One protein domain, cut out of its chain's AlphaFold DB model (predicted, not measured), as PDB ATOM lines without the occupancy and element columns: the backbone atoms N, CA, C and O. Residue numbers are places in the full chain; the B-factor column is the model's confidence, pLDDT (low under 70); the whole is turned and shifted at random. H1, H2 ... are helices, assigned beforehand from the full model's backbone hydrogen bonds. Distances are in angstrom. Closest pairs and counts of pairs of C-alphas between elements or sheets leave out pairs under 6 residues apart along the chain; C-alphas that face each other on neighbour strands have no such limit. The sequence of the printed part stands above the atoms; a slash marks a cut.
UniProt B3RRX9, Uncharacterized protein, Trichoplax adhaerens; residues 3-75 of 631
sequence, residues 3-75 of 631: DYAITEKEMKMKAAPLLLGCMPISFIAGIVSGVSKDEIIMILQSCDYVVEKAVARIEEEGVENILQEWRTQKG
ATOM      1  N   ASP A   3       5.924  -6.610  46.558       39.53
ATOM      2  CA  ASP A   3       6.385  -6.200  45.224       39.53
ATOM      3  C   ASP A   3       5.486  -5.133  44.567       39.53
ATOM      4  O   ASP A   3       5.946  -4.347  43.742       39.53
ATOM      5  N   TYR A   4       4.219  -5.051  44.989       44.53
ATOM      6  CA  TYR A   4       3.255  -4.046  44.519       44.53
ATOM      7  C   TYR A   4       3.517  -2.638  45.082       44.53
ATOM      8  O   TYR A   4       3.108  -1.649  44.480       44.53
ATOM      9  N   ALA A   5       4.223  -2.516  46.213       48.06
ATOM     10  CA  ALA A   5       4.523  -1.213  46.815       48.06
ATOM     11  C   ALA A   5       5.639  -0.451  46.071       48.06
ATOM     12  O   ALA A   5       5.738   0.773  46.170       48.06
ATOM     13  N   ILE A   6       6.486  -1.165  45.321       48.31
ATOM     14  CA  ILE A   6       7.586  -0.573  44.547       48.31
ATOM     15  C   ILE A   6       7.048   0.019  43.237       48.31
ATOM     16  O   ILE A   6       7.379   1.154  42.890       48.31
ATOM     17  N   THR A   7       6.168  -0.709  42.543       53.34
ATOM     18  CA  THR A   7       5.579  -0.271  41.269       53.34
ATOM     19  C   THR A   7       4.688   0.959  41.427       53.34
ATOM     20  O   THR A   7       4.762   1.858  40.595       53.34
ATOM     21  N   GLU A   8       3.914   1.075  42.512       48.47
ATOM     22  CA  GLU A   8       3.110   2.276  42.779       48.47
ATOM     23  C   GLU A   8       3.990   3.530  42.962       48.47
ATOM     24  O   GLU A   8       3.673   4.605  42.443       48.47
ATOM     25  N   LYS A   9       5.133   3.392  43.651       48.66
ATOM     26  CA  LYS A   9       6.079   4.497  43.860       48.66
ATOM     27  C   LYS A   9       6.767   4.905  42.553       48.66
ATOM     28  O   LYS A   9       6.877   6.099  42.282       48.66
ATOM     29  N   GLU A  10       7.154   3.941  41.712       51.28
ATOM     30  CA  GLU A  10       7.660   4.227  40.364       51.28
ATOM     31  C   GLU A  10       6.610   4.891  39.461       51.28
ATOM     32  O   GLU A  10       6.931   5.846  38.759       51.28
ATOM     33  N   MET A  11       5.360   4.412  39.457       50.34
ATOM     34  CA  MET A  11       4.293   4.988  38.631       50.34
ATOM     35  C   MET A  11       3.994   6.434  39.037       50.34
ATOM     36  O   MET A  11       3.834   7.290  38.167       50.34
ATOM     37  N   LYS A  12       4.011   6.742  40.340       50.94
ATOM     38  CA  LYS A  12       3.862   8.115  40.847       50.94
ATOM     39  C   LYS A  12       5.021   9.041  40.453       50.94
ATOM     40  O   LYS A  12       4.778  10.224  40.247       50.94
ATOM     41  N   MET A  13       6.240   8.524  40.277       52.53
ATOM     42  CA  MET A  13       7.344   9.292  39.674       52.53
ATOM     43  C   MET A  13       7.156   9.464  38.159       52.53
ATOM     44  O   MET A  13       7.264  10.573  37.645       52.53
ATOM     45  N   LYS A  14       6.827   8.384  37.437       48.66
ATOM     46  CA  LYS A  14       6.739   8.357  35.963       48.66
ATOM     47  C   LYS A  14       5.527   9.123  35.402       48.66
ATOM     48  O   LYS A  14       5.575   9.550  34.255       48.66
ATOM     49  N   ALA A  15       4.473   9.340  36.193       42.78
ATOM     50  CA  ALA A  15       3.290  10.120  35.802       42.78
ATOM     51  C   ALA A  15       3.393  11.636  36.091       42.78
ATOM     52  O   ALA A  15       2.614  12.418  35.547       42.78
ATOM     53  N   ALA A  16       4.341  12.069  36.928       41.19
ATOM     54  CA  ALA A  16       4.497  13.468  37.339       41.19
ATOM     55  C   ALA A  16       4.924  14.490  36.245       41.19
ATOM     56  O   ALA A  16       4.505  15.646  36.365       41.19
ATOM     57  N   PRO A  17       5.698  14.147  35.186       43.53
ATOM     58  CA  PRO A  17       6.269  15.149  34.266       43.53
ATOM     59  C   PRO A  17       5.271  15.984  33.443       43.53
ATOM     60  O   PRO A  17       5.655  16.972  32.824       43.53
ATOM     61  N   LEU A  18       3.988  15.610  33.400       43.44
ATOM     62  CA  LEU A  18       2.988  16.255  32.535       43.44
ATOM     63  C   LEU A  18       2.209  17.403  33.208       43.44
ATOM     64  O   LEU A  18       1.305  17.968  32.596       43.44
ATOM     65  N   LEU A  19       2.564  17.772  34.445       45.41
ATOM     66  CA  LEU A  19       1.986  18.907  35.186       45.41
ATOM     67  C   LEU A  19       3.057  19.919  35.651       45.41
ATOM     68  O   LEU A  19       2.918  20.571  36.691       45.41
ATOM     69  N   LEU A  20       4.131  20.077  34.867       48.03
ATOM     70  CA  LEU A  20       5.177  21.081  35.091       48.03
ATOM     71  C   LEU A  20       4.642  22.513  34.884       48.03
ATOM     72  O   LEU A  20       4.665  23.070  33.789       48.03
ATOM     73  N   GLY A  21       4.176  23.116  35.978       42.62
ATOM     74  CA  GLY A  21       3.855  24.544  36.069       42.62
ATOM     75  C   GLY A  21       4.191  25.104  37.448       42.62
ATOM     76  O   GLY A  21       5.064  25.956  37.575       42.62
ATOM     77  N   CYS A  22       3.553  24.563  38.490       46.31
ATOM     78  CA  CYS A  22       3.770  24.955  39.888       46.31
ATOM     79  C   CYS A  22       3.775  23.725  40.816       46.31
ATOM     80  O   CYS A  22       2.871  23.556  41.633       46.31
ATOM     81  N   MET A  23       4.791  22.862  40.704       65.06
ATOM     82  CA  MET A  23       5.053  21.820  41.710       65.06
ATOM     83  C   MET A  23       5.257  22.488  43.086       65.06
ATOM     84  O   MET A  23       6.199  23.271  43.239       65.06
ATOM     85  N   PRO A  24       4.394  22.246  44.089       77.38
ATOM     86  CA  PRO A  24       4.457  22.985  45.343       77.38
ATOM     87  C   PRO A  24       5.652  22.533  46.190       77.38
ATOM     88  O   PRO A  24       6.022  21.362  46.196       77.38
ATOM     89  N   ILE A  25       6.219  23.442  46.990       82.94
ATOM     90  CA  ILE A  25       7.380  23.173  47.870       82.94
ATOM     91  C   ILE A  25       7.122  21.993  48.836       82.94
ATOM     92  O   ILE A  25       8.051  21.291  49.232       82.94
ATOM     93  N   SER A  26       5.856  21.724  49.175       81.56
ATOM     94  CA  SER A  26       5.427  20.549  49.947       81.56
ATOM     95  C   SER A  26       5.710  19.205  49.264       81.56
ATOM     96  O   SER A  26       5.917  18.225  49.970       81.56
ATOM     97  N   PHE A  27       5.756  19.142  47.929       86.44
ATOM     98  CA  PHE A  27       6.094  17.925  47.185       86.44
ATOM     99  C   PHE A  27       7.559  17.532  47.410       86.44
ATOM    100  O   PHE A  27       7.845  16.407  47.815       86.44
ATOM    101  N   ILE A  28       8.484  18.488  47.263       84.31
ATOM    102  CA  ILE A  28       9.917  18.261  47.513       84.31
ATOM    103  C   ILE A  28      10.156  17.937  48.992       84.31
ATOM    104  O   ILE A  28      10.894  17.009  49.295       84.31
ATOM    105  N   ALA A  29       9.466  18.619  49.915       87.00
ATOM    106  CA  ALA A  29       9.527  18.299  51.346       87.00
ATOM    107  C   ALA A  29       8.968  16.900  51.692       87.00
ATOM    108  O   ALA A  29       9.323  16.337  52.726       87.00
ATOM    109  N   GLY A  30       8.097  16.341  50.842       86.50
ATOM    110  CA  GLY A  30       7.584  14.972  50.952       86.50
ATOM    111  C   GLY A  30       8.529  13.908  50.382       86.50
ATOM    112  O   GLY A  30       8.548  12.788  50.886       86.50
ATOM    113  N   ILE A  31       9.331  14.250  49.367       85.50
ATOM    114  CA  ILE A  31      10.405  13.386  48.844       85.50
ATOM    115  C   ILE A  31      11.606  13.395  49.799       85.50
ATOM    116  O   ILE A  31      12.121  12.339  50.163       85.50
ATOM    117  N   VAL A  32      12.036  14.584  50.227       85.62
ATOM    118  CA  VAL A  32      13.288  14.808  50.958       85.62
ATOM    119  C   VAL A  32      12.995  15.124  52.427       85.62
ATOM    120  O   VAL A  32      13.087  16.262  52.896       85.62
ATOM    121  N   SER A  33      12.609  14.090  53.172       87.31
ATOM    122  CA  SER A  33      12.270  14.204  54.592       87.31
ATOM    123  C   SER A  33      13.443  14.743  55.423       87.31
ATOM    124  O   SER A  33      14.521  14.149  55.427       87.31
ATOM    125  N   GLY A  34      13.208  15.814  56.185       88.81
ATOM    126  CA  GLY A  34      14.189  16.405  57.108       88.81
ATOM    127  C   GLY A  34      14.809  17.727  56.644       88.81
ATOM    128  O   GLY A  34      15.494  18.363  57.438       88.81
ATOM    129  N   VAL A  35      14.536  18.169  55.413       92.75
ATOM    130  CA  VAL A  35      14.983  19.474  54.892       92.75
ATOM    131  C   VAL A  35      13.953  20.556  55.210       92.75
ATOM    132  O   VAL A  35      12.745  20.331  55.082       92.75
ATOM    133  N   SER A  36      14.399  21.745  55.618       95.19
ATOM    134  CA  SER A  36      13.493  22.874  55.839       95.19
ATOM    135  C   SER A  36      12.990  23.479  54.520       95.19
ATOM    136  O   SER A  36      13.606  23.353  53.460       95.19
ATOM    137  N   LYS A  37      11.857  24.193  54.577       93.44
ATOM    138  CA  LYS A  37      11.298  24.882  53.399       93.44
ATOM    139  C   LYS A  37      12.270  25.912  52.815       93.44
ATOM    140  O   LYS A  37      12.335  26.047  51.597       93.44
ATOM    141  N   ASP A  38      13.036  26.593  53.665       94.50
ATOM    142  CA  ASP A  38      13.982  27.629  53.244       94.50
ATOM    143  C   ASP A  38      15.193  27.022  52.520       94.50
ATOM    144  O   ASP A  38      15.634  27.550  51.501       94.50
ATOM    145  N   GLU A  39      15.677  25.863  52.972       94.88
ATOM    146  CA  GLU A  39      16.738  25.108  52.296       94.88
ATOM    147  C   GLU A  39      16.265  24.545  50.947       94.88
ATOM    148  O   GLU A  39      16.992  24.648  49.961       94.88
ATOM    149  N   ILE A  40      15.023  24.050  50.855       94.88
ATOM    150  CA  ILE A  40      14.413  23.656  49.572       94.88
ATOM    151  C   ILE A  40      14.339  24.855  48.614       94.88
ATOM    152  O   ILE A  40      14.677  24.723  47.440       94.88
ATOM    153  N   ILE A  41      13.957  26.043  49.100       93.81
ATOM    154  CA  ILE A  41      13.949  27.276  48.295       93.81
ATOM    155  C   ILE A  41      15.373  27.666  47.862       93.81
ATOM    156  O   ILE A  41      15.563  28.080  46.719       93.81
ATOM    157  N   MET A  42      16.387  27.509  48.720       94.88
ATOM    158  CA  MET A  42      17.791  27.766  48.367       94.88
ATOM    159  C   MET A  42      18.325  26.801  47.300       94.88
ATOM    160  O   MET A  42      19.063  27.237  46.417       94.88
ATOM    161  N   ILE A  43      17.943  25.520  47.353       95.00
ATOM    162  CA  ILE A  43      18.340  24.503  46.368       95.00
ATOM    163  C   ILE A  43      17.588  24.707  45.045       95.00
ATOM    164  O   ILE A  43      18.192  24.653  43.979       95.00
ATOM    165  N   LEU A  44      16.299  25.059  45.080       94.94
ATOM    166  CA  LEU A  44      15.586  25.507  43.879       94.94
ATOM    167  C   LEU A  44      16.259  26.745  43.263       94.94
ATOM    168  O   LEU A  44      16.476  26.779  42.057       94.94
ATOM    169  N   GLN A  45      16.689  27.716  44.075       93.31
ATOM    170  CA  GLN A  45      17.471  28.871  43.612       93.31
ATOM    171  C   GLN A  45      18.867  28.521  43.065       93.31
ATOM    172  O   GLN A  45      19.450  29.364  42.390       93.31
ATOM    173  N   SER A  46      19.425  27.340  43.357       93.25
ATOM    174  CA  SER A  46      20.693  26.864  42.772       93.25
ATOM    175  C   SER A  46      20.505  26.024  41.503       93.25
ATOM    176  O   SER A  46      21.489  25.699  40.842       93.25
ATOM    177  N   CYS A  47      19.255  25.679  41.177       93.25
ATOM    178  CA  CYS A  47      18.858  24.811  40.065       93.25
ATOM    179  C   CYS A  47      17.810  25.483  39.151       93.25
ATOM    180  O   CYS A  47      17.003  24.796  38.526       93.25
ATOM    181  N   ASP A  48      17.780  26.822  39.125       92.56
ATOM    182  CA  ASP A  48      16.879  27.661  38.315       92.56
ATOM    183  C   ASP A  48      15.383  27.308  38.455       92.56
ATOM    184  O   ASP A  48      14.600  27.372  37.511       92.56
ATOM    185  N   TYR A  49      14.989  26.928  39.673       90.94
ATOM    186  CA  TYR A  49      13.668  26.427  40.074       90.94
ATOM    187  C   TYR A  49      13.206  25.135  39.370       90.94
ATOM    188  O   TYR A  49      12.066  24.707  39.558       90.94
ATOM    189  N   VAL A  50      14.089  24.449  38.636       91.38
ATOM    190  CA  VAL A  50      13.794  23.149  38.019       91.38
ATOM    191  C   VAL A  50      13.797  22.060  39.095       91.38
ATOM    192  O   VAL A  50      14.847  21.635  39.578       91.38
ATOM    193  N   VAL A  51      12.601  21.593  39.460       91.50
ATOM    194  CA  VAL A  51      12.382  20.613  40.540       91.50
ATOM    195  C   VAL A  51      13.151  19.310  40.317       91.50
ATOM    196  O   VAL A  51      13.724  18.775  41.258       91.50
ATOM    197  N   GLU A  52      13.218  18.826  39.079       93.12
ATOM    198  CA  GLU A  52      13.914  17.583  38.722       93.12
ATOM    199  C   GLU A  52      15.428  17.696  38.954       93.12
ATOM    200  O   GLU A  52      16.014  16.833  39.605       93.12
ATOM    201  N   LYS A  53      16.047  18.810  38.528       94.94
ATOM    202  CA  LYS A  53      17.459  19.119  38.821       94.94
ATOM    203  C   LYS A  53      17.698  19.249  40.327       94.94
ATOM    204  O   LYS A  53      18.698  18.743  40.825       94.94
ATOM    205  N   ALA A  54      16.782  19.890  41.057       94.81
ATOM    206  CA  ALA A  54      16.882  20.035  42.507       94.81
ATOM    207  C   ALA A  54      16.815  18.682  43.240       94.81
ATOM    208  O   ALA A  54      17.627  18.443  44.130       94.81
ATOM    209  N   VAL A  55      15.897  17.784  42.858       94.75
ATOM    210  CA  VAL A  55      15.782  16.436  43.446       94.75
ATOM    211  C   VAL A  55      17.002  15.579  43.098       94.75
ATOM    212  O   VAL A  55      17.628  15.051  44.011       94.75
ATOM    213  N   ALA A  56      17.403  15.512  41.824       94.81
ATOM    214  CA  ALA A  56      18.580  14.744  41.408       94.81
ATOM    215  C   ALA A  56      19.853  15.212  42.134       94.81
ATOM    216  O   ALA A  56      20.589  14.402  42.691       94.81
ATOM    217  N   ARG A  57      20.068  16.531  42.233       94.25
ATOM    218  CA  ARG A  57      21.222  17.095  42.943       94.25
ATOM    219  C   ARG A  57      21.192  16.793  44.446       94.25
ATOM    220  O   ARG A  57      22.238  16.541  45.037       94.25
ATOM    221  N   ILE A  58      20.009  16.781  45.067       95.00
ATOM    222  CA  ILE A  58      19.826  16.362  46.467       95.00
ATOM    223  C   ILE A  58      20.199  14.887  46.666       95.00
ATOM    224  O   ILE A  58      20.826  14.569  47.677       95.00
ATOM    225  N   GLU A  59      19.831  14.007  45.734       94.88
ATOM    226  CA  GLU A  59      20.137  12.573  45.801       94.88
ATOM    227  C   GLU A  59      21.620  12.268  45.510       94.88
ATOM    228  O   GLU A  59      22.191  11.387  46.153       94.88
ATOM    229  N   GLU A  60      22.261  13.013  44.601       95.38
ATOM    230  CA  GLU A  60      23.675  12.834  44.228       95.38
ATOM    231  C   GLU A  60      24.667  13.501  45.196       95.38
ATOM    232  O   GLU A  60      25.617  12.862  45.655       95.38
ATOM    233  N   GLU A  61      24.488  14.792  45.498       95.44
ATOM    234  CA  GLU A  61      25.444  15.576  46.294       95.44
ATOM    235  C   GLU A  61      25.098  15.590  47.788       95.44
ATOM    236  O   GLU A  61      25.990  15.705  48.630       95.44
ATOM    237  N   GLY A  62      23.814  15.485  48.136       95.31
ATOM    238  CA  GLY A  62      23.323  15.680  49.497       95.31
ATOM    239  C   GLY A  62      23.160  17.157  49.882       95.31
ATOM    240  O   GLY A  62      23.993  18.018  49.595       95.31
ATOM    241  N   VAL A  63      22.074  17.440  50.603       95.12
ATOM    242  CA  VAL A  63      21.587  18.785  50.974       95.12
ATOM    243  C   VAL A  63      22.676  19.709  51.531       95.12
ATOM    244  O   VAL A  63      22.827  20.831  51.049       95.12
ATOM    245  N   GLU A  64      23.467  19.253  52.508       95.12
ATOM    246  CA  GLU A  64      24.487  20.096  53.151       95.12
ATOM    247  C   GLU A  64      25.592  20.526  52.171       95.12
ATOM    248  O   GLU A  64      26.059  21.659  52.253       95.12
ATOM    249  N   ASN A  65      25.959  19.681  51.198       95.38
ATOM    250  CA  ASN A  65      26.972  20.022  50.195       95.38
ATOM    251  C   ASN A  65      26.461  21.107  49.233       95.38
ATOM    252  O   ASN A  65      27.177  22.078  48.989       95.38
ATOM    253  N   ILE A  66      25.205  21.017  48.772       95.56
ATOM    254  CA  ILE A  66      24.584  22.044  47.912       95.56
ATOM    255  C   ILE A  66      24.492  23.382  48.659       95.56
ATOM    256  O   ILE A  66      24.833  24.440  48.123       95.56
ATOM    257  N   LEU A  67      24.056  23.349  49.924       94.12
ATOM    258  CA  LEU A  67      23.969  24.538  50.772       94.12
ATOM    259  C   LEU A  67      25.362  25.119  51.060       94.12
ATOM    260  O   LEU A  67      25.527  26.340  51.053       94.12
ATOM    261  N   GLN A  68      26.380  24.280  51.270       95.00
ATOM    262  CA  GLN A  68      27.769  24.709  51.425       95.00
ATOM    263  C   GLN A  68      28.313  25.347  50.139       95.00
ATOM    264  O   GLN A  68      28.915  26.420  50.214       95.00
ATOM    265  N   GLU A  69      28.051  24.768  48.963       93.81
ATOM    266  CA  GLU A  69      28.437  25.362  47.681       93.81
ATOM    267  C   GLU A  69      27.779  26.737  47.501       93.81
ATOM    268  O   GLU A  69      28.483  27.726  47.301       93.81
ATOM    269  N   TRP A  70      26.461  26.848  47.689       90.06
ATOM    270  CA  TRP A  70      25.717  28.113  47.586       90.06
ATOM    271  C   TRP A  70      26.242  29.193  48.548       90.06
ATOM    272  O   TRP A  70      26.406  30.355  48.159       90.06
ATOM    273  N   ARG A  71      26.572  28.811  49.795       89.50
ATOM    274  CA  ARG A  71      27.219  29.692  50.790       89.50
ATOM    275  C   ARG A  71      28.593  30.185  50.310       89.50
ATOM    276  O   ARG A  71      28.959  31.319  50.617       89.50
ATOM    277  N   THR A  72      29.344  29.391  49.538       90.56
ATOM    278  CA  THR A  72      30.606  29.845  48.920       90.56
ATOM    279  C   THR A  72      30.384  30.712  47.677       90.56
ATOM    280  O   THR A  72      30.997  31.778  47.582       90.56
ATOM    281  N   GLN A  73      29.467  30.330  46.776       83.62
ATOM    282  CA  GLN A  73      29.167  31.067  45.541       83.62
ATOM    283  C   GLN A  73      28.699  32.509  45.801       83.62
ATOM    284  O   GLN A  73      29.144  33.427  45.113       83.62
ATOM    285  N   LYS A  74      27.846  32.744  46.814       74.94
ATOM    286  CA  LYS A  74      27.350  34.100  47.139       74.94
ATOM    287  C   LYS A  74      28.380  35.039  47.788       74.94
ATOM    288  O   LYS A  74      28.050  36.192  48.055       74.94
ATOM    289  N   GLY A  75      29.629  34.602  47.966       53.03
ATOM    290  CA  GLY A  75      30.750  35.506  48.229       53.03
ATOM    291  C   GLY A  75      31.180  35.622  49.691       53.03
ATOM    292  O   GLY A  75      31.121  36.695  50.284       53.03
TER     293      GLY A  75
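AT A GLANCE: This is residues 3 to 75 of the 631 residues of an uncharacterized protein of Trichoplax adhaerens (UniProt B3RRX9). A small cluster of crossed helices, H3 to H6, makes the body, and residues 3 to 16, with H1, stick out from one end as a free arm. The printed part has 73 residues, with six named helices in the order H1 to H6 that hold 52 of them and no named strand; the class is all helix. The whole is only just compact, close to loose, with a radius of gyration of the C-alphas of 13.5 A, and spans 47 by 26 by 18 A.

IN THESE COORDINATES: Find C-alpha 4 at (3.255, -4.046, 44.519); from there H1, residues 4 to 14, runs 15.5 A. H5, residues 51 to 61, runs 15.1 A; H6, residues 63 to 73, runs 15.4 A to C-alpha 73 at (29.167, 31.067, 45.541). H2 is residues 16 to 19, H3 25 to 31, H4 37 to 44.

HOW THE PARTS SIT: Look first at H4, the hub. It touches H3, about perpendicular at 87 degrees; their closest C-alphas, Ile 25 and Lys 37, are 7.0 A apart. Every O i to N i+4 pair is within hydrogen-bond range in H3 to H6, and 6 of 7 in H1; H2 is too short for one.

THE WHOLE: The farthest C-alphas, Asp 3 and Gly 75, are 48.4 A apart. The printed part has no cut; pLDDT is under 70 at residues 3 to 23 and 75.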